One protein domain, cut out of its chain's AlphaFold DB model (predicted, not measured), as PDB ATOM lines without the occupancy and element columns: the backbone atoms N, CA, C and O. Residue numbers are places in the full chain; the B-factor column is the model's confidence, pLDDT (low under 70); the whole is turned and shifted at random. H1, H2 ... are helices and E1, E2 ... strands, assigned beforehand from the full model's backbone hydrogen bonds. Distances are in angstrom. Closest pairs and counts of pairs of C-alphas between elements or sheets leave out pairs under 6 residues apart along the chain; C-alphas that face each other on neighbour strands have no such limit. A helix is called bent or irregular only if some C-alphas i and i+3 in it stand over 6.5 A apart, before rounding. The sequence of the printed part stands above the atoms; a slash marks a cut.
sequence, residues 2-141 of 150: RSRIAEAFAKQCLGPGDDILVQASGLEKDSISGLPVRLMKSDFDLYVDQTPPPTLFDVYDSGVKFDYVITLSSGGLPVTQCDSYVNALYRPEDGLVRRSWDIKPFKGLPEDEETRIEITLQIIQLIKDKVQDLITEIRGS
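What this domain is: This is residues 2 to 141 of the 150 residues of the protein "Protein-tyrosine-phosphatase" of Kangiellaceae bacterium (UniProt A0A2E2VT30). One long helix, H5, runs through the domain, and H1 and H2, side by side and pointing nearly the same way, cross over it. A small sheet of two parallel strands, E1 and E2, sits between residues 126 to 138 of H5 and the short helix H4, with H3 packed on H4. The printed part has 140 residues, with five named helices and two named strands in the order H1 H2 H3 E1 H4 E2 H5; the class is mostly helix. It is compact, with a radius of gyration of the C-alphas of 15.2 A, and spans 47 by 34 by 24 A.

Where its parts are: H1, residues 2 to 14, begins at C-alpha 2 at (-39.790, -18.162, 33.085) and is 18.4 A long from first to last C-alpha. H2 is residues 35 to 44, 13.1 A long, and H3 is residues 56 to 61. E1, residues 68 to 72, starts at C-alpha 68 at (-33.942, -20.497, 48.448). H4, residues 79 to 87, is irregular: C-alphas 81 and 84 are 7.5 A apart. E2 is residues 97 to 101; E1 and E2 are each 13.0 A long. H5, residues 113 to 141, is 42.0 A long and ends at C-alpha 141 at (-29.289, -10.460, 55.261).

How they stand to each other: H1 touches H5, with residues 124 to 135 of H5 alone; the closest C-alphas, of Ala 6 and Ile 127, are 5.9 A apart. Their lines stand at a steep tilt of 47 degrees, the same way. H2 touches H5, with residues 117 to 124 of H5 alone, closest at the C-alphas of Pro 36 and Thr 120, 6.4 A apart, at a steep tilt of 61 degrees. H1 and H2 are close but not clearly touching, 7.9 A between the C-alphas of Ile 5 and Met 40, at a shallow tilt of 19 degrees. H3 touches H4, closest at the C-alphas of Tyr 60 and Tyr 85, 6.4 A, at a steep tilt of 35.1 degrees, only just past shallow. E1 and E2 are parallel, 17 degrees between their directions; N 71 and O 99 are 2.8 A apart and N 99 and O 69 2.9 A, within hydrogen-bond range. E1, H4 and E2 form a strand-helix-strand unit, two parallel neighbour strands with a helix between them in the chain, and its crossover is right-handed. E1 and H5 are near each other, with 5 pairs of C-alphas within 10 A. H4 and H5 are apart. In H1, H2, H3 and H5 every O i to N i+4 pair is within hydrogen-bond range; in H4, 3 of 5 are.

The domain as a whole: The C-alphas farthest apart, of Glu 93 and Asp 112, are 47.6 A apart. The printed part has no cut. The links H1 to H2, H2 to H3 and E2 to H5 are long, with 20, 11 and 11 residues. The mean pLDDT of the printed part is 88.5; residues 74 to 81, 92, 94 to 95 and 141 are under 70.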
ATOM      1  N   ARG A   2     -39.970 -19.243  32.080       92.25
ATOM      2  CA  ARG A   2     -39.790 -18.162  33.085       92.25
ATOM      3  C   ARG A   2     -38.583 -18.368  34.015       92.25
ATOM      4  O   ARG A   2     -37.821 -17.438  34.231       92.25
ATOM      5  N   SER A   3     -38.373 -19.594  34.496       93.00
ATOM      6  CA  SER A   3     -37.241 -19.942  35.365       93.00
ATOM      7  C   SER A   3     -35.870 -19.752  34.704       93.00
ATOM      8  O   SER A   3     -34.948 -19.311  35.373       93.00
ATOM      9  N   ARG A   4     -35.733 -20.003  33.393       94.69
ATOM     10  CA  ARG A   4     -34.483 -19.761  32.644       94.69
ATOM     11  C   ARG A   4     -34.172 -18.274  32.491       94.69
ATOM     12  O   ARG A   4     -33.017 -17.878  32.571       94.69
ATOM     13  N   ILE A   5     -35.204 -17.453  32.305       96.19
ATOM     14  CA  ILE A   5     -35.055 -15.992  32.273       96.19
ATOM     15  C   ILE A   5     -34.620 -15.478  33.650       96.19
ATOM     16  O   ILE A   5     -33.673 -14.703  33.738       96.19
ATOM     17  N   ALA A   6     -35.257 -15.963  34.720       96.88
ATOM     18  CA  ALA A   6     -34.880 -15.611  36.088       96.88
ATOM     19  C   ALA A   6     -33.436 -16.025  36.414       96.88
ATOM     20  O   ALA A   6     -32.675 -15.224  36.945       96.88
ATOM     21  N   GLU A   7     -33.034 -17.241  36.034       96.69
ATOM     22  CA  GLU A   7     -31.661 -17.728  36.189       96.69
ATOM     23  C   GLU A   7     -30.648 -16.858  35.429       96.69
ATOM     24  O   GLU A   7     -29.588 -16.556  35.971       96.69
ATOM     25  N   ALA A   8     -30.964 -16.427  34.202       96.88
ATOM     26  CA  ALA A   8     -30.080 -15.564  33.421       96.88
ATOM     27  C   ALA A   8     -29.851 -14.206  34.106       96.88
ATOM     28  O   ALA A   8     -28.703 -13.790  34.265       96.88
ATOM     29  N   PHE A   9     -30.916 -13.549  34.581       98.06
ATOM     30  CA  PHE A   9     -30.778 -12.308  35.355       98.06
ATOM     31  C   PHE A   9     -30.047 -12.525  36.676       98.06
ATOM     32  O   PHE A   9     -29.239 -11.686  37.071       98.06
ATOM     33  N   ALA A  10     -30.289 -13.648  37.353       96.94
ATOM     34  CA  ALA A  10     -29.634 -13.930  38.618       96.94
ATOM     35  C   ALA A  10     -28.123 -14.096  38.419       96.94
ATOM     36  O   ALA A  10     -27.340 -13.429  39.084       96.94
ATOM     37  N   LYS A  11     -27.710 -14.882  37.417       95.88
ATOM     38  CA  LYS A  11     -26.298 -15.035  37.038       95.88
ATOM     39  C   LYS A  11     -25.661 -13.706  36.628       95.88
ATOM     40  O   LYS A  11     -24.510 -13.468  36.978       95.88
ATOM     41  N   GLN A  12     -26.395 -12.829  35.939       95.62
ATOM     42  CA  GLN A  12     -25.915 -11.480  35.619       95.62
ATOM     43  C   GLN A  12     -25.655 -10.645  36.881       95.62
ATOM     44  O   GLN A  12     -24.633  -9.971  36.958       95.62
ATOM     45  N   CYS A  13     -26.566 -10.680  37.858       94.50
ATOM     46  CA  CYS A  13     -26.453  -9.894  39.090       94.50
ATOM     47  C   CYS A  13     -25.356 -10.408  40.033       94.50
ATOM     48  O   CYS A  13     -24.713  -9.611  40.717       94.50
ATOM     49  N   LEU A  14     -25.163 -11.727  40.087       94.62
ATOM     50  CA  LEU A  14     -24.159 -12.374  40.932       94.62
ATOM     51  C   LEU A  14     -22.754 -12.243  40.327       94.62
ATOM     52  O   LEU A  14     -21.807 -11.868  41.011       94.62
ATOM     53  N   GLY A  15     -22.641 -12.430  39.011       91.00
ATOM     54  CA  GLY A  15     -21.371 -12.386  38.295       91.00
ATOM     55  C   GLY A  15     -20.531 -13.663  38.469       91.00
ATOM     56  O   GLY A  15     -20.903 -14.583  39.200       91.00
ATOM     57  N   PRO A  16     -19.403 -13.780  37.748       88.31
ATOM     58  CA  PRO A  16     -18.531 -14.948  37.844       88.31
ATOM     59  C   PRO A  16     -17.838 -15.038  39.209       88.31
ATOM     60  O   PRO A  16     -17.214 -14.074  39.645       88.31
ATOM     61  N   GLY A  17     -17.870 -16.220  39.832       84.75
ATOM     62  CA  GLY A  17     -17.166 -16.490  41.092       84.75
ATOM     63  C   GLY A  17     -17.925 -16.095  42.360       84.75
ATOM     64  O   GLY A  17     -17.337 -16.145  43.436       84.75
ATOM     65  N   ASP A  18     -19.200 -15.720  42.233       92.56
ATOM     66  CA  ASP A  18     -20.103 -15.543  43.371       92.56
ATOM     67  C   ASP A  18     -20.323 -16.874  44.119       92.56
ATOM     68  O   ASP A  18     -20.241 -17.956  43.525       92.56
ATOM     69  N   ASP A  19     -20.569 -16.795  45.425       91.50
ATOM     70  CA  ASP A  19     -20.811 -17.942  46.303       91.50
ATOM     71  C   ASP A  19     -22.258 -18.452  46.229       91.50
ATOM     72  O   ASP A  19     -22.532 -19.601  46.585       91.50
ATOM     73  N   ILE A  20     -23.176 -17.643  45.695       91.88
ATOM     74  CA  ILE A  20     -24.559 -18.033  45.439       91.88
ATOM     75  C   ILE A  20     -24.641 -18.768  44.098       91.88
ATOM     76  O   ILE A  20     -24.433 -18.216  43.015       91.88
ATOM     77  N   LEU A  21     -25.037 -20.038  44.160       93.06
ATOM     78  CA  LEU A  21     -25.304 -20.851  42.979       93.06
ATOM     79  C   LEU A  21     -26.786 -20.792  42.608       93.06
ATOM     80  O   LEU A  21     -27.667 -20.955  43.450       93.06
ATOM     81  N   VAL A  22     -27.071 -20.598  41.317       94.25
ATOM     82  CA  VAL A  22     -28.443 -20.487  40.806       94.25
ATOM     83  C   VAL A  22     -28.690 -21.515  39.716       94.25
ATOM     84  O   VAL A  22     -27.912 -21.629  38.767       94.25
ATOM     85  N   GLN A  23     -29.819 -22.213  39.837       94.25
ATOM     86  CA  GLN A  23     -30.265 -23.224  38.892       94.25
ATOM     87  C   GLN A  23     -31.745 -23.034  38.547       94.25
ATOM     88  O   GLN A  23     -32.597 -22.892  39.425       94.25
ATOM     89  N   ALA A  24     -32.069 -23.081  37.253       94.44
ATOM     90  CA  ALA A  24     -33.450 -23.157  36.790       94.44
ATOM     91  C   ALA A  24     -33.981 -24.599  36.806       94.44
ATOM     92  O   ALA A  24     -33.280 -25.546  36.455       94.44
ATOM     93  N   SER A  25     -35.271 -24.743  37.108       91.94
ATOM     94  CA  SER A  25     -36.024 -25.986  36.925       91.94
ATOM     95  C   SER A  25     -37.436 -25.702  36.394       91.94
ATOM     96  O   SER A  25     -37.884 -24.548  36.348       91.94
ATOM     97  N   GLY A  26     -38.127 -26.739  35.927       88.69
ATOM     98  CA  GLY A  26     -39.498 -26.688  35.419       88.69
ATOM     99  C   GLY A  26     -40.231 -28.012  35.634       88.69
ATOM    100  O   GLY A  26     -39.629 -28.998  36.036       88.69
ATOM    101  N   LEU A  27     -41.539 -28.052  35.374       86.25
ATOM    102  CA  LEU A  27     -42.305 -29.308  35.440       86.25
ATOM    103  C   LEU A  27     -42.073 -30.199  34.209       86.25
ATOM    104  O   LEU A  27     -42.195 -31.415  34.293       86.25
ATOM    105  N   GLU A  28     -41.715 -29.587  33.084       83.12
ATOM    106  CA  GLU A  28     -41.555 -30.229  31.778       83.12
ATOM    107  C   GLU A  28     -40.125 -30.006  31.255       83.12
ATOM    108  O   GLU A  28     -39.500 -28.981  31.558       83.12
ATOM    109  N   LYS A  29     -39.605 -30.957  30.461       81.94
ATOM    110  CA  LYS A  29     -38.275 -30.890  29.817       81.94
ATOM    111  C   LYS A  29     -38.315 -30.047  28.544       81.94
ATOM    112  O   LYS A  29     -37.966 -30.515  27.463       81.94
ATOM    113  N   ASP A  30     -38.701 -28.788  28.691       78.88
ATOM    114  CA  ASP A  30     -38.854 -27.880  27.560       78.88
ATOM    115  C   ASP A  30     -37.688 -26.896  27.456       78.88
ATOM    116  O   ASP A  30     -37.372 -26.152  28.394       78.88
ATOM    117  N   SER A  31     -37.083 -26.841  26.269       81.19
ATOM    118  CA  SER A  31     -36.171 -25.763  25.883       81.19
ATOM    119  C   SER A  31     -36.918 -24.432  25.811       81.19
ATOM    120  O   SER A  31     -38.063 -24.369  25.356       81.19
ATOM    121  N   ILE A  32     -36.259 -23.339  26.194       85.88
ATOM    122  CA  ILE A  32     -36.771 -21.993  25.928       85.88
ATOM    123  C   ILE A  32     -36.365 -21.562  24.512       85.88
ATOM    124  O   ILE A  32     -35.224 -21.750  24.111       85.88
ATOM    125  N   SER A  33     -37.297 -20.987  23.754       88.38
ATOM    126  CA  SER A  33     -37.069 -20.479  22.398       88.38
ATOM    127  C   SER A  33     -38.053 -19.347  22.065       88.38
ATOM    128  O   SER A  33     -38.913 -18.989  22.875       88.38
ATOM    129  N   GLY A  34     -37.922 -18.763  20.872       91.81
ATOM    130  CA  GLY A  34     -38.886 -17.800  20.337       91.81
ATOM    131  C   GLY A  34     -38.713 -16.373  20.858       91.81
ATOM    132  O   GLY A  34     -37.597 -15.909  21.106       91.81
ATOM    133  N   LEU A  35     -39.831 -15.652  20.968       94.62
ATOM    134  CA  LEU A  35     -39.842 -14.218  21.263       94.62
ATOM    135  C   LEU A  35     -39.148 -13.847  22.590       94.62
ATOM    136  O   LEU A  35     -38.321 -12.938  22.551       94.62
ATOM    137  N   PRO A  36     -39.366 -14.547  23.724       94.94
ATOM    138  CA  PRO A  36     -38.690 -14.187  24.969       94.94
ATOM    139  C   PRO A  36     -37.160 -14.265  24.873       94.94
ATOM    140  O   PRO A  36     -36.475 -13.393  25.388       94.94
ATOM    141  N   VAL A  37     -36.609 -15.265  24.170       95.94
ATOM    142  CA  VAL A  37     -35.150 -15.389  23.971       95.94
ATOM    143  C   VAL A  37     -34.615 -14.256  23.101       95.94
ATOM    144  O   VAL A  37     -33.557 -13.704  23.392       95.94
ATOM    145  N   ARG A  38     -35.348 -13.901  22.037       96.12
ATOM    146  CA  ARG A  38     -34.975 -12.787  21.157       96.12
ATOM    147  C   ARG A  38     -34.893 -11.480  21.940       96.12
ATOM    148  O   ARG A  38     -33.864 -10.824  21.857       96.12
ATOM    149  N   LEU A  39     -35.924 -11.173  22.730       97.25
ATOM    150  CA  LEU A  39     -36.001  -9.942  23.523       97.25
ATOM    151  C   LEU A  39     -34.964  -9.900  24.649       97.25
ATOM    152  O   LEU A  39     -34.347  -8.866  24.871       97.25
ATOM    153  N   MET A  40     -34.682 -11.028  25.310       97.56
ATOM    154  CA  MET A  40     -33.578 -11.107  26.279       97.56
ATOM    155  C   MET A  40     -32.238 -10.698  25.659       97.56
ATOM    156  O   MET A  40     -31.467  -9.968  26.276       97.56
ATOM    157  N   LYS A  41     -31.982 -11.115  24.415       96.75
ATOM    158  CA  LYS A  41     -30.761 -10.741  23.703       96.75
ATOM    159  C   LYS A  41     -30.783  -9.288  23.219       96.75
ATOM    160  O   LYS A  41     -29.772  -8.614  23.353       96.75
ATOM    161  N   SER A  42     -31.877  -8.819  22.616       96.12
ATOM    162  CA  SER A  42     -31.924  -7.482  22.002       96.12
ATOM    163  C   SER A  42     -32.067  -6.342  23.006       96.12
ATOM    164  O   SER A  42     -31.431  -5.310  22.823       96.12
ATOM    165  N   ASP A  43     -32.881  -6.522  24.045       96.94
ATOM    166  CA  ASP A  43     -33.299  -5.438  24.944       96.94
ATOM    167  C   ASP A  43     -32.549  -5.461  26.281       96.94
ATOM    168  O   ASP A  43     -32.434  -4.435  26.950       96.94
ATOM    169  N   PHE A  44     -32.015  -6.624  26.670       96.31
ATOM    170  CA  PHE A  44     -31.311  -6.810  27.944       96.31
ATOM    171  C   PHE A  44     -29.844  -7.218  27.783       96.31
ATOM    172  O   PHE A  44     -29.153  -7.343  28.792       96.31
ATOM    173  N   ASP A  45     -29.376  -7.420  26.544       96.31
ATOM    174  CA  ASP A  45     -28.034  -7.927  26.215       96.31
ATOM    175  C   ASP A  45     -27.671  -9.202  26.998       96.31
ATOM    176  O   ASP A  45     -26.568  -9.377  27.520       96.31
ATOM    177  N   LEU A  46     -28.647 -10.107  27.128       95.50
ATOM    178  CA  LEU A  46     -28.509 -11.337  27.896       95.50
ATOM    179  C   LEU A  46     -28.714 -12.581  27.049       95.50
ATOM    180  O   LEU A  46     -29.747 -12.793  26.410       95.50
ATOM    181  N   TYR A  47     -27.730 -13.470  27.132       93.25
ATOM    182  CA  TYR A  47     -27.872 -14.828  26.645       93.25
ATOM    183  C   TYR A  47     -28.645 -15.677  27.658       93.25
ATOM    184  O   TYR A  47     -28.301 -15.734  28.838       93.25
ATOM    185  N   VAL A  48     -29.664 -16.387  27.174       93.50
ATOM    186  CA  VAL A  48     -30.394 -17.386  27.955       93.50
ATOM    187  C   VAL A  48     -29.999 -18.770  27.467       93.50
ATOM    188  O   VAL A  48     -30.066 -19.051  26.271       93.50
ATOM    189  N   ASP A  49     -29.622 -19.645  28.395       91.88
ATOM    190  CA  ASP A  49     -29.380 -21.053  28.104       91.88
ATOM    191  C   ASP A  49     -30.671 -21.725  27.608       91.88
ATOM    192  O   ASP A  49     -31.675 -21.813  28.321       91.88
ATOM    193  N   GLN A  50     -30.637 -22.169  26.351       90.62
ATOM    194  CA  GLN A  50     -31.765 -22.806  25.675       90.62
ATOM    195  C   GLN A  50     -31.799 -24.322  25.880       90.62
ATOM    196  O   GLN A  50     -32.760 -24.964  25.455       90.62
ATOM    197  N   THR A  51     -30.797 -24.912  26.543       90.19
ATOM    198  CA  THR A  51     -30.858 -26.331  26.901       90.19
ATOM    199  C   THR A  51     -32.040 -26.580  27.848       90.19
ATOM    200  O   THR A  51     -32.332 -25.744  28.717       90.19
ATOM    201  N   PRO A  52     -32.774 -27.696  27.708       87.50
ATOM    202  CA  PRO A  52     -33.808 -28.048  28.673       87.50
ATOM    203  C   PRO A  52     -33.206 -28.151  30.088       87.50
ATOM    204  O   PRO A  52     -32.242 -28.896  30.270       87.50
ATOM    205  N   PRO A  53     -33.711 -27.396  31.083       89.12
ATOM    206  CA  PRO A  53     -33.263 -27.559  32.462       89.12
ATOM    207  C   PRO A  53     -33.710 -28.921  33.021       89.12
ATOM    208  O   PRO A  53     -34.670 -29.506  32.508       89.12
ATOM    209  N   PRO A  54     -33.081 -29.410  34.104       92.00
ATOM    210  CA  PRO A  54     -33.615 -30.544  34.847       92.00
ATOM    211  C   PRO A  54     -35.020 -30.219  35.367       92.00
ATOM    212  O   PRO A  54     -35.307 -29.093  35.791       92.00
ATOM    213  N   THR A  55     -35.908 -31.208  35.336       92.12
ATOM    214  CA  THR A  55     -37.260 -31.047  35.879       92.12
ATOM    215  C   THR A  55     -37.240 -30.997  37.398       92.12
ATOM    216  O   THR A  55     -36.265 -31.398  38.029       92.12
ATOM    217  N   LEU A  56     -38.342 -30.545  37.996       89.81
ATOM    218  CA  LEU A  56     -38.538 -30.576  39.443       89.81
ATOM    219  C   LEU A  56     -38.318 -31.991  39.999       89.81
ATOM    220  O   LEU A  56     -37.720 -32.145  41.058       89.81
ATOM    221  N   PHE A  57     -38.765 -33.010  39.265       90.81
ATOM    222  CA  PHE A  57     -38.617 -34.412  39.650       90.81
ATOM    223  C   PHE A  57     -37.165 -34.879  39.546       90.81
ATOM    224  O   PHE A  57     -36.668 -35.469  40.495       90.81
ATOM    225  N   ASP A  58     -36.449 -34.526  38.469       93.12
ATOM    226  CA  ASP A  58     -35.017 -34.852  38.353       93.12
ATOM    227  C   ASP A  58     -34.214 -34.208  39.506       93.12
ATOM    228  O   ASP A  58     -33.312 -34.822  40.072       93.12
ATOM    229  N   VAL A  59     -34.547 -32.962  39.875       92.06
ATOM    230  CA  VAL A  59     -33.905 -32.254  40.994       92.06
ATOM    231  C   VAL A  59     -34.257 -32.905  42.331       92.06
ATOM    232  O   VAL A  59     -33.370 -33.112  43.156       92.06
ATOM    233  N   TYR A  60     -35.520 -33.274  42.539       90.31
ATOM    234  CA  TYR A  60     -35.954 -34.002  43.730       90.31
ATOM    235  C   TYR A  60     -35.213 -35.340  43.884       90.31
ATOM    236  O   TYR A  60     -34.651 -35.607  44.947       90.31
ATOM    237  N   ASP A  61     -35.132 -36.130  42.813       92.69
ATOM    238  CA  ASP A  61     -34.466 -37.436  42.806       92.69
ATOM    239  C   ASP A  61     -32.951 -37.325  43.040       92.69
ATOM    240  O   ASP A  61     -32.334 -38.243  43.580       92.69
ATOM    241  N   SER A  62     -32.339 -36.187  42.689       93.12
ATOM    242  CA  SER A  62     -30.917 -35.929  42.953       93.12
ATOM    243  C   SER A  62     -30.583 -35.728  44.438       93.12
ATOM    244  O   SER A  62     -29.417 -35.808  44.822       93.12
ATOM    245  N   GLY A  63     -31.585 -35.443  45.279       90.00
ATOM    246  CA  GLY A  63     -31.405 -35.190  46.709       90.00
ATOM    247  C   GLY A  63     -30.789 -33.829  47.060       90.00
ATOM    248  O   GLY A  63     -30.572 -33.558  48.245       90.00
ATOM    249  N   VAL A  64     -30.526 -32.969  46.069       89.75
ATOM    250  CA  VAL A  64     -30.015 -31.606  46.278       89.75
ATOM    251  C   VAL A  64     -31.008 -30.777  47.101       89.75
ATOM    252  O   VAL A  64     -32.226 -30.891  46.943       89.75
ATOM    253  N   LYS A  65     -30.473 -29.931  47.989       89.88
ATOM    254  CA  LYS A  65     -31.230 -28.948  48.775       89.88
ATOM    255  C   LYS A  65     -30.794 -27.540  48.400       89.88
ATOM    256  O   LYS A  65     -29.632 -27.331  48.061       89.88
ATOM    257  N   PHE A  66     -31.726 -26.601  48.481       91.62
ATOM    258  CA  PHE A  66     -31.504 -25.197  48.162       91.62
ATOM    259  C   PHE A  66     -31.874 -24.324  49.350       91.62
ATOM    260  O   PHE A  66     -32.919 -24.542  49.968       91.62
ATOM    261  N   ASP A  67     -31.071 -23.290  49.596       91.00
ATOM    262  CA  ASP A  67     -31.363 -22.301  50.634       91.00
ATOM    263  C   ASP A  67     -32.593 -21.450  50.290       91.00
ATOM    264  O   ASP A  67     -33.363 -21.034  51.159       91.00
ATOM    265  N   TYR A  68     -32.814 -21.241  48.990       90.81
ATOM    266  CA  TYR A  68     -33.942 -20.497  48.448       90.81
ATOM    267  C   TYR A  68     -34.602 -21.268  47.306       90.81
ATOM    268  O   TYR A  68     -33.949 -21.649  46.334       90.81
ATOM    269  N   VAL A  69     -35.925 -21.444  47.381       92.19
ATOM    270  CA  VAL A  69     -36.727 -22.044  46.302       92.19
ATOM    271  C   VAL A  69     -37.801 -21.061  45.855       92.19
ATOM    272  O   VAL A  69     -38.710 -20.714  46.610       92.19
ATOM    273  N   ILE A  70     -37.715 -20.616  44.601       92.69
ATOM    274  CA  ILE A  70     -38.627 -19.620  44.031       92.69
ATOM    275  C   ILE A  70     -39.534 -20.274  42.987       92.69
ATOM    276  O   ILE A  70     -39.067 -20.776  41.964       92.69
ATOM    277  N   THR A  71     -40.846 -20.245  43.213       90.88
ATOM    278  CA  THR A  71     -41.844 -20.746  42.259       90.88
ATOM    279  C   THR A  71     -42.415 -19.606  41.419       90.88
ATOM    280  O   THR A  71     -42.910 -18.622  41.961       90.88
ATOM    281  N   LEU A  72     -42.380 -19.738  40.089       89.56
ATOM    282  CA  LEU A  72     -42.894 -18.737  39.145       89.56
ATOM    283  C   LEU A  72     -44.192 -19.253  38.503       89.56
ATOM    284  O   LEU A  72     -44.156 -19.938  37.473       89.56
ATOM    285  N   SER A  73     -45.340 -18.944  39.105       81.38
ATOM    286  CA  SER A  73     -46.661 -19.421  38.665       81.38
ATOM    287  C   SER A  73     -47.722 -18.343  38.844       81.38
ATOM    288  O   SER A  73     -47.782 -17.757  39.920       81.38
ATOM    289  N   SER A  74     -48.599 -18.149  37.852       68.12
ATOM    290  CA  SER A  74     -49.784 -17.297  38.006       68.12
ATOM    291  C   SER A  74     -51.057 -18.107  38.185       68.12
ATOM    292  O   SER A  74     -51.248 -19.098  37.482       68.12
ATOM    293  N   GLY A  75     -51.950 -17.658  39.068       54.78
ATOM    294  CA  GLY A  75     -53.299 -18.225  39.201       54.78
ATOM    295  C   GLY A  75     -53.433 -19.474  40.084       54.78
ATOM    296  O   GLY A  75     -54.407 -20.207  39.950       54.78
ATOM    297  N   GLY A  76     -52.490 -19.731  40.994       47.88
ATOM    298  CA  GLY A  76     -52.687 -20.653  42.127       47.88
ATOM    299  C   GLY A  76     -52.694 -22.167  41.848       47.88
ATOM    300  O   GLY A  76     -52.595 -22.935  42.798       47.88
ATOM    301  N   LEU A  77     -52.737 -22.640  40.598       43.31
ATOM    302  CA  LEU A  77     -52.686 -24.076  40.251       43.31
ATOM    303  C   LEU A  77     -51.752 -24.284  39.044       43.31
ATOM    304  O   LEU A  77     -51.897 -23.551  38.066       43.31
ATOM    305  N   PRO A  78     -50.750 -25.197  39.103       52.16
ATOM    306  CA  PRO A  78     -50.761 -26.520  39.745       52.16
ATOM    307  C   PRO A  78     -49.769 -26.653  40.918       52.16
ATOM    308  O   PRO A  78     -49.157 -27.702  41.122       52.16
ATOM    309  N   VAL A  79     -49.565 -25.579  41.686       51.62
ATOM    310  CA  VAL A  79     -48.586 -25.567  42.787       51.62
ATOM    311  C   VAL A  79     -48.960 -26.580  43.882       51.62
ATOM    312  O   VAL A  79     -48.083 -27.266  44.393       51.62
ATOM    313  N   THR A  80     -50.254 -26.804  44.129       55.72
ATOM    314  CA  THR A  80     -50.734 -27.760  45.144       55.72
ATOM    315  C   THR A  80     -50.397 -29.224  44.850       55.72
ATOM    316  O   THR A  80     -50.218 -30.000  45.784       55.72
ATOM    317  N   GLN A  81     -50.262 -29.627  43.580       62.28
ATOM    318  CA  GLN A  81     -49.865 -31.001  43.227       62.28
ATOM    319  C   GLN A  81     -48.358 -31.240  43.361       62.28
ATOM    320  O   GLN A  81     -47.927 -32.382  43.501       62.28
ATOM    321  N   CYS A  82     -47.559 -30.174  43.325       72.69
ATOM    322  CA  CYS A  82     -46.102 -30.248  43.395       72.69
ATOM    323  C   CYS A  82     -45.546 -29.790  44.748       72.69
ATOM    324  O   CYS A  82     -44.333 -29.832  44.940       72.69
ATOM    325  N   ASP A  83     -46.404 -29.370  45.683       79.31
ATOM    326  CA  ASP A  83     -45.990 -28.831  46.977       79.31
ATOM    327  C   ASP A  83     -45.113 -29.804  47.759       79.31
ATOM    328  O   ASP A  83     -44.131 -29.371  48.343       79.31
ATOM    329  N   SER A  84     -45.393 -31.109  47.728       82.31
ATOM    330  CA  SER A  84     -44.544 -32.109  48.388       82.31
ATOM    331  C   SER A  84     -43.127 -32.146  47.811       82.31
ATOM    332  O   SER A  84     -42.162 -32.162  48.570       82.31
ATOM    333  N   TYR A  85     -42.993 -32.098  46.484       85.12
ATOM    334  CA  TYR A  85     -41.697 -32.076  45.805       85.12
ATOM    335  C   TYR A  85     -40.951 -30.772  46.082       85.12
ATOM    336  O   TYR A  85     -39.787 -30.804  46.461       85.12
ATOM    337  N   VAL A  86     -41.630 -29.626  45.962       84.81
ATOM    338  CA  VAL A  86     -41.041 -28.307  46.235       84.81
ATOM    339  C   VAL A  86     -40.628 -28.188  47.701       84.81
ATOM    340  O   VAL A  86     -39.511 -27.767  47.979       84.81
ATOM    341  N   ASN A  87     -41.483 -28.607  48.638       85.06
ATOM    342  CA  ASN A  87     -41.193 -28.608  50.073       85.06
ATOM    343  C   ASN A  87     -40.066 -29.565  50.440       85.06
ATOM    344  O   ASN A  87     -39.413 -29.363  51.452       85.06
ATOM    345  N   ALA A  88     -39.808 -30.585  49.626       85.94
ATOM    346  CA  ALA A  88     -38.651 -31.437  49.806       85.94
ATOM    347  C   ALA A  88     -37.358 -30.820  49.254       85.94
ATOM    348  O   ALA A  88     -36.294 -31.349  49.551       85.94
ATOM    349  N   LEU A  89     -37.387 -29.734  48.479       87.31
ATOM    350  CA  LEU A  89     -36.166 -29.105  47.957       87.31
ATOM    351  C   LEU A  89     -35.518 -28.108  48.922       87.31
ATOM    352  O   LEU A  89     -34.350 -27.774  48.750       87.31
ATOM    353  N   TYR A  90     -36.242 -27.659  49.940       82.56
ATOM    354  CA  TYR A  90     -35.718 -26.811  51.005       82.56
ATOM    355  C   TYR A  90     -36.106 -27.401  52.359       82.56
ATOM    356  O   TYR A  90     -36.974 -28.266  52.448       82.56
ATOM    357  N   ARG A  91     -35.431 -26.970  53.416       76.62
ATOM    358  CA  ARG A  91     -35.716 -27.377  54.792       76.62
ATOM    359  C   ARG A  91     -36.126 -26.139  55.578       76.62
ATOM    360  O   ARG A  91     -35.255 -25.345  55.927       76.62
ATOM    361  N   PRO A  92     -37.432 -25.923  55.809       69.50
ATOM    362  CA  PRO A  92     -37.905 -24.773  56.577       69.50
ATOM    363  C   PRO A  92     -37.234 -24.670  57.955       69.50
ATOM    364  O   PRO A  92     -36.980 -23.570  58.438       69.50
ATOM    365  N   GLU A  93     -36.930 -25.814  58.574       70.25
ATOM    366  CA  GLU A  93     -36.249 -25.920  59.865       70.25
ATOM    367  C   GLU A  93     -34.819 -25.357  59.871       70.25
ATOM    368  O   GLU A  93     -34.351 -24.921  60.920       70.25
ATOM    369  N   ASP A  94     -34.170 -25.288  58.708       67.19
ATOM    370  CA  ASP A  94     -32.815 -24.753  58.541       67.19
ATOM    371  C   ASP A  94     -32.832 -23.232  58.240       67.19
ATOM    372  O   ASP A  94     -31.806 -22.643  57.914       67.19
ATOM    373  N   GLY A  95     -34.000 -22.576  58.336       65.88
ATOM    374  CA  GLY A  95     -34.175 -21.154  58.008       65.88
ATOM    375  C   GLY A  95     -34.281 -20.864  56.505       65.88
ATOM    376  O   GLY A  95     -34.243 -19.703  56.099       65.88
ATOM    377  N   LEU A  96     -34.430 -21.906  55.681       76.75
ATOM    378  CA  LEU A  96     -34.473 -21.816  54.220       76.75
ATOM    379  C   LEU A  96     -35.835 -21.326  53.721       76.75
ATOM    380  O   LEU A  96     -36.886 -21.636  54.291       76.75
ATOM    381  N   VAL A  97     -35.834 -20.565  52.625       82.00
ATOM    382  CA  VAL A  97     -36.995 -19.764  52.222       82.00
ATOM    383  C   VAL A  97     -37.588 -20.247  50.902       82.00
ATOM    384  O   VAL A  97     -36.965 -20.188  49.843       82.00
ATOM    385  N   ARG A  98     -38.875 -20.608  50.938       85.75
ATOM    386  CA  ARG A  98     -39.703 -20.726  49.734       85.75
ATOM    387  C   ARG A  98     -40.436 -19.424  49.454       85.75
ATOM    388  O   ARG A  98     -41.091 -18.876  50.338       85.75
ATOM    389  N   ARG A  99     -40.408 -18.969  48.199       87.44
ATOM    390  CA  ARG A  99     -41.227 -17.840  47.729       87.44
ATOM    391  C   ARG A  99     -41.986 -18.195  46.475       87.44
ATOM    392  O   ARG A  99     -41.526 -18.987  45.661       87.44
ATOM    393  N   SER A 100     -43.129 -17.545  46.301       88.31
ATOM    394  CA  SER A 100     -43.901 -17.627  45.071       88.31
ATOM    395  C   SER A 100     -44.019 -16.251  44.438       88.31
ATOM    396  O   SER A 100     -44.356 -15.277  45.112       88.31
ATOM    397  N   TRP A 101     -43.736 -16.175  43.143       91.81
ATOM    398  CA  TRP A 101     -43.933 -14.988  42.328       91.81
ATOM    399  C   TRP A 101     -45.058 -15.235  41.331       91.81
ATOM    400  O   TRP A 101     -44.989 -16.150  40.501       91.81
ATOM    401  N   ASP A 102     -46.078 -14.382  41.404       90.50
ATOM    402  CA  ASP A 102     -47.192 -14.371  40.465       90.50
ATOM    403  C   ASP A 102     -46.746 -13.755  39.134       90.50
ATOM    404  O   ASP A 102     -46.763 -12.541  38.937       90.50
ATOM    405  N   ILE A 103     -46.257 -14.611  38.237       91.12
ATOM    406  CA  ILE A 103     -45.732 -14.210  36.930       91.12
ATOM    407  C   ILE A 103     -46.509 -14.950  35.853       91.12
ATOM    408  O   ILE A 103     -46.472 -16.184  35.783       91.12
ATOM    409  N   LYS A 104     -47.180 -14.198  34.978       90.19
ATOM    410  CA  LYS A 104     -47.965 -14.746  33.864       90.19
ATOM    411  C   LYS A 104     -47.097 -15.594  32.921       90.19
ATOM    412  O   LYS A 104     -45.922 -15.280  32.714       90.19
ATOM    413  N   PRO A 105     -47.621 -16.698  32.362       89.12
ATOM    414  CA  PRO A 105     -46.894 -17.479  31.370       89.12
ATOM    415  C   PRO A 105     -46.804 -16.726  30.033       89.12
ATOM    416  O   PRO A 105     -47.700 -15.972  29.675       89.12
ATOM    417  N   PHE A 106     -45.757 -17.003  29.252       89.62
ATOM    418  CA  PHE A 106     -45.658 -16.541  27.856       89.62
ATOM    419  C   PHE A 106     -46.581 -17.320  26.902       89.62
ATOM    420  O   PHE A 106     -46.817 -16.904  25.770       89.62
ATOM    421  N   LYS A 107     -47.080 -18.485  27.332       87.00
ATOM    422  CA  LYS A 107     -48.026 -19.298  26.561       87.00
ATOM    423  C   LYS A 107     -49.407 -18.646  26.609       87.00
ATOM    424  O   LYS A 107     -49.886 -18.330  27.692       87.00
ATOM    425  N   GLY A 108     -50.047 -18.512  25.448       86.00
ATOM    426  CA  GLY A 108     -51.385 -17.920  25.337       86.00
ATOM    427  C   GLY A 108     -51.402 -16.390  25.356       86.00
ATOM    428  O   GLY A 108     -52.453 -15.809  25.609       86.00
ATOM    429  N   LEU A 109     -50.259 -15.736  25.110       89.31
ATOM    430  CA  LEU A 109     -50.243 -14.302  24.824       89.31
ATOM    431  C   LEU A 109     -51.015 -13.994  23.526       89.31
ATOM    432  O   LEU A 109     -51.117 -14.881  22.673       89.31
ATOM    433  N   PRO A 110     -51.539 -12.760  23.369       90.19
ATOM    434  CA  PRO A 110     -52.250 -12.342  22.162       90.19
ATOM    435  C   PRO A 110     -51.474 -12.633  20.871       90.19
ATOM    436  O   PRO A 110     -50.241 -12.655  20.864       90.19
ATOM    437  N   GLU A 111     -52.198 -12.857  19.773       87.94
ATOM    438  CA  GLU A 111     -51.582 -13.108  18.462       87.94
ATOM    439  C   GLU A 111     -50.998 -11.840  17.832       87.94
ATOM    440  O   GLU A 111     -50.006 -11.934  17.105       87.94
ATOM    441  N   ASP A 112     -51.585 -10.681  18.151       95.38
ATOM    442  CA  ASP A 112     -51.104  -9.368  17.729       95.38
ATOM    443  C   ASP A 112     -49.638  -9.165  18.132       95.38
ATOM    444  O   ASP A 112     -49.267  -9.339  19.295       95.38
ATOM    445  N   GLU A 113     -48.793  -8.834  17.156       93.44
ATOM    446  CA  GLU A 113     -47.344  -8.851  17.344       93.44
ATOM    447  C   GLU A 113     -46.866  -7.764  18.306       93.44
ATOM    448  O   GLU A 113     -46.064  -8.063  19.192       93.44
ATOM    449  N   GLU A 114     -47.375  -6.541  18.164       95.56
ATOM    450  CA  GLU A 114     -46.992  -5.397  18.994       95.56
ATOM    451  C   GLU A 114     -47.384  -5.638  20.454       95.56
ATOM    452  O   GLU A 114     -46.527  -5.624  21.342       95.56
ATOM    453  N   THR A 115     -48.644  -6.010  20.689       95.38
ATOM    454  CA  THR A 115     -49.151  -6.344  22.027       95.38
ATOM    455  C   THR A 115     -48.381  -7.517  22.635       95.38
ATOM    456  O   THR A 115     -48.055  -7.526  23.826       95.38
ATOM    457  N   ARG A 116     -48.058  -8.540  21.835       95.62
ATOM    458  CA  ARG A 116     -47.295  -9.700  22.302       95.62
ATOM    459  C   ARG A 116     -45.872  -9.321  22.701       95.62
ATOM    460  O   ARG A 116     -45.383  -9.851  23.700       95.62
ATOM    461  N   ILE A 117     -45.207  -8.440  21.951       97.06
ATOM    462  CA  ILE A 117     -43.879  -7.913  22.299       97.06
ATOM    463  C   ILE A 117     -43.962  -7.136  23.608       97.06
ATOM    464  O   ILE A 117     -43.211  -7.446  24.533       97.06
ATOM    465  N   GLU A 118     -44.908  -6.205  23.716       97.19
ATOM    466  CA  GLU A 118     -45.073  -5.363  24.899       97.19
ATOM    467  C   GLU A 118     -45.294  -6.205  26.163       97.19
ATOM    468  O   GLU A 118     -44.552  -6.078  27.139       97.19
ATOM    469  N   ILE A 119     -46.249  -7.140  26.136       96.44
ATOM    470  CA  ILE A 119     -46.524  -8.003  27.293       96.44
ATOM    471  C   ILE A 119     -45.319  -8.899  27.605       96.44
ATOM    472  O   ILE A 119     -45.008  -9.137  28.773       96.44
ATOM    473  N   THR A 120     -44.611  -9.393  26.584       96.75
ATOM    474  CA  THR A 120     -43.405 -10.205  26.803       96.75
ATOM    475  C   THR A 120     -42.322  -9.392  27.513       96.75
ATOM    476  O   THR A 120     -41.750  -9.887  28.484       96.75
ATOM    477  N   LEU A 121     -42.080  -8.147  27.091       97.56
ATOM    478  CA  LEU A 121     -41.140  -7.237  27.748       97.56
ATOM    479  C   LEU A 121     -41.557  -6.935  29.189       97.56
ATOM    480  O   LEU A 121     -40.720  -7.025  30.084       97.56
ATOM    481  N   GLN A 122     -42.840  -6.669  29.441       97.00
ATOM    482  CA  GLN A 122     -43.351  -6.438  30.797       97.00
ATOM    483  C   GLN A 122     -43.118  -7.650  31.714       97.00
ATOM    484  O   GLN A 122     -42.697  -7.490  32.858       97.00
ATOM    485  N   ILE A 123     -43.342  -8.872  31.218       96.69
ATOM    486  CA  ILE A 123     -43.070 -10.100  31.983       96.69
ATOM    487  C   ILE A 123     -41.567 -10.251  32.257       96.69
ATOM    488  O   ILE A 123     -41.187 -10.598  33.375       96.69
ATOM    489  N   ILE A 124     -40.712 -10.009  31.259       97.81
ATOM    490  CA  ILE A 124     -39.250 -10.091  31.412       97.81
ATOM    491  C   ILE A 124     -38.758  -9.064  32.438       97.81
ATOM    492  O   ILE A 124     -37.999  -9.425  33.336       97.81
ATOM    493  N   GLN A 125     -39.230  -7.821  32.347       98.12
ATOM    494  CA  GLN A 125     -38.877  -6.752  33.276       98.12
ATOM    495  C   GLN A 125     -39.328  -7.083  34.703       98.12
ATOM    496  O   GLN A 125     -38.531  -6.984  35.628       98.12
ATOM    497  N   LEU A 126     -40.550  -7.596  34.883       97.56
ATOM    498  CA  LEU A 126     -41.022  -8.044  36.195       97.56
ATOM    499  C   LEU A 126     -40.134  -9.152  36.783       97.56
ATOM    500  O   LEU A 126     -39.853  -9.145  37.981       97.56
ATOM    501  N   ILE A 127     -39.693 -10.114  35.963       97.81
ATOM    502  CA  ILE A 127     -38.759 -11.159  36.406       97.81
ATOM    503  C   ILE A 127     -37.431 -10.532  36.844       97.81
ATOM    504  O   ILE A 127     -36.926 -10.890  37.906       97.81
ATOM    505  N   LYS A 128     -36.879  -9.610  36.047       98.12
ATOM    506  CA  LYS A 128     -35.633  -8.905  36.361       98.12
ATOM    507  C   LYS A 128     -35.726  -8.198  37.711       98.12
ATOM    508  O   LYS A 128     -34.883  -8.449  38.568       98.12
ATOM    509  N   ASP A 129     -36.765  -7.393  37.912       97.81
ATOM    510  CA  ASP A 129     -36.952  -6.613  39.138       97.81
ATOM    511  C   ASP A 129     -37.054  -7.541  40.360       97.81
ATOM    512  O   ASP A 129     -36.315  -7.392  41.329       97.81
ATOM    513  N   LYS A 130     -37.875  -8.599  40.274       97.19
ATOM    514  CA  LYS A 130     -38.020  -9.597  41.350       97.19
ATOM    515  C   LYS A 130     -36.712 -10.314  41.694       97.19
ATOM    516  O   LYS A 130     -36.470 -10.618  42.862       97.19
ATOM    517  N   VAL A 131     -35.886 -10.615  40.691       97.38
ATOM    518  CA  VAL A 131     -34.573 -11.246  40.887       97.38
ATOM    519  C   VAL A 131     -33.593 -10.283  41.553       97.38
ATOM    520  O   VAL A 131     -32.899 -10.682  42.488       97.38
ATOM    521  N   GLN A 132     -33.552  -9.027  41.109       96.81
ATOM    522  CA  GLN A 132     -32.687  -7.999  41.691       96.81
ATOM    523  C   GLN A 132     -33.039  -7.727  43.157       96.81
ATOM    524  O   GLN A 132     -32.139  -7.676  44.001       96.81
ATOM    525  N   ASP A 133     -34.333  -7.641  43.470       95.69
ATOM    526  CA  ASP A 133     -34.828  -7.496  44.841       95.69
ATOM    527  C   ASP A 133     -34.387  -8.675  45.718       95.69
ATOM    528  O   ASP A 133     -33.839  -8.477  46.803       95.69
ATOM    529  N   LEU A 134     -34.564  -9.911  45.232       94.62
ATOM    530  CA  LEU A 134     -34.189 -11.117  45.974       94.62
ATOM    531  C   LEU A 134     -32.687 -11.165  46.271       94.62
ATOM    532  O   LEU A 134     -32.302 -11.438  47.401       94.62
ATOM    533  N   ILE A 135     -31.837 -10.901  45.278       94.38
ATOM    534  CA  ILE A 135     -30.380 -10.944  45.463       94.38
ATOM    535  C   ILE A 135     -29.922  -9.850  46.432       94.38
ATOM    536  O   ILE A 135     -29.067 -10.097  47.282       94.38
ATOM    537  N   THR A 136     -30.517  -8.659  46.337       93.69
ATOM    538  CA  THR A 136     -30.242  -7.559  47.270       93.69
ATOM    539  C   THR A 136     -30.613  -7.950  48.696       93.69
ATOM    540  O   THR A 136     -29.837  -7.712  49.619       93.69
ATOM    541  N   GLU A 137     -31.761  -8.597  48.886       91.12
ATOM    542  CA  GLU A 137     -32.200  -9.065  50.197       91.12
ATOM    543  C   GLU A 137     -31.296 -10.162  50.771       91.12
ATOM    544  O   GLU A 137     -30.920 -10.084  51.942       91.12
ATOM    545  N   ILE A 138     -30.917 -11.156  49.961       89.88
ATOM    546  CA  ILE A 138     -29.998 -12.223  50.379       89.88
ATOM    547  C   ILE A 138     -28.687 -11.594  50.871       89.88
ATOM    548  O   ILE A 138     -28.263 -11.831  52.003       89.88
ATOM    549  N   ARG A 139     -28.091 -10.692  50.083       88.06
ATOM    550  CA  ARG A 139     -26.837 -10.007  50.448       88.06
ATOM    551  C   ARG A 139     -26.985  -9.075  51.655       88.06
ATOM    552  O   ARG A 139     -26.088  -9.008  52.498       88.06
ATOM    553  N   GLY A 140     -28.112  -8.374  51.766       83.19
ATOM    554  CA  GLY A 140     -28.429  -7.530  52.919       83.19
ATOM    555  C   GLY A 140     -28.570  -8.338  54.212       83.19
ATOM    556  O   GLY A 140     -28.100  -7.903  55.259       83.19
ATOM    557  N   SER A 141     -29.130  -9.546  54.124       68.94
ATOM    558  CA  SER A 141     -29.289 -10.460  55.261       68.94
ATOM    559  C   SER A 141     -27.952 -11.067  55.710       68.94
ATOM    560  O   SER A 141     -27.720 -11.215  56.908       68.94
TER     561      SER A 141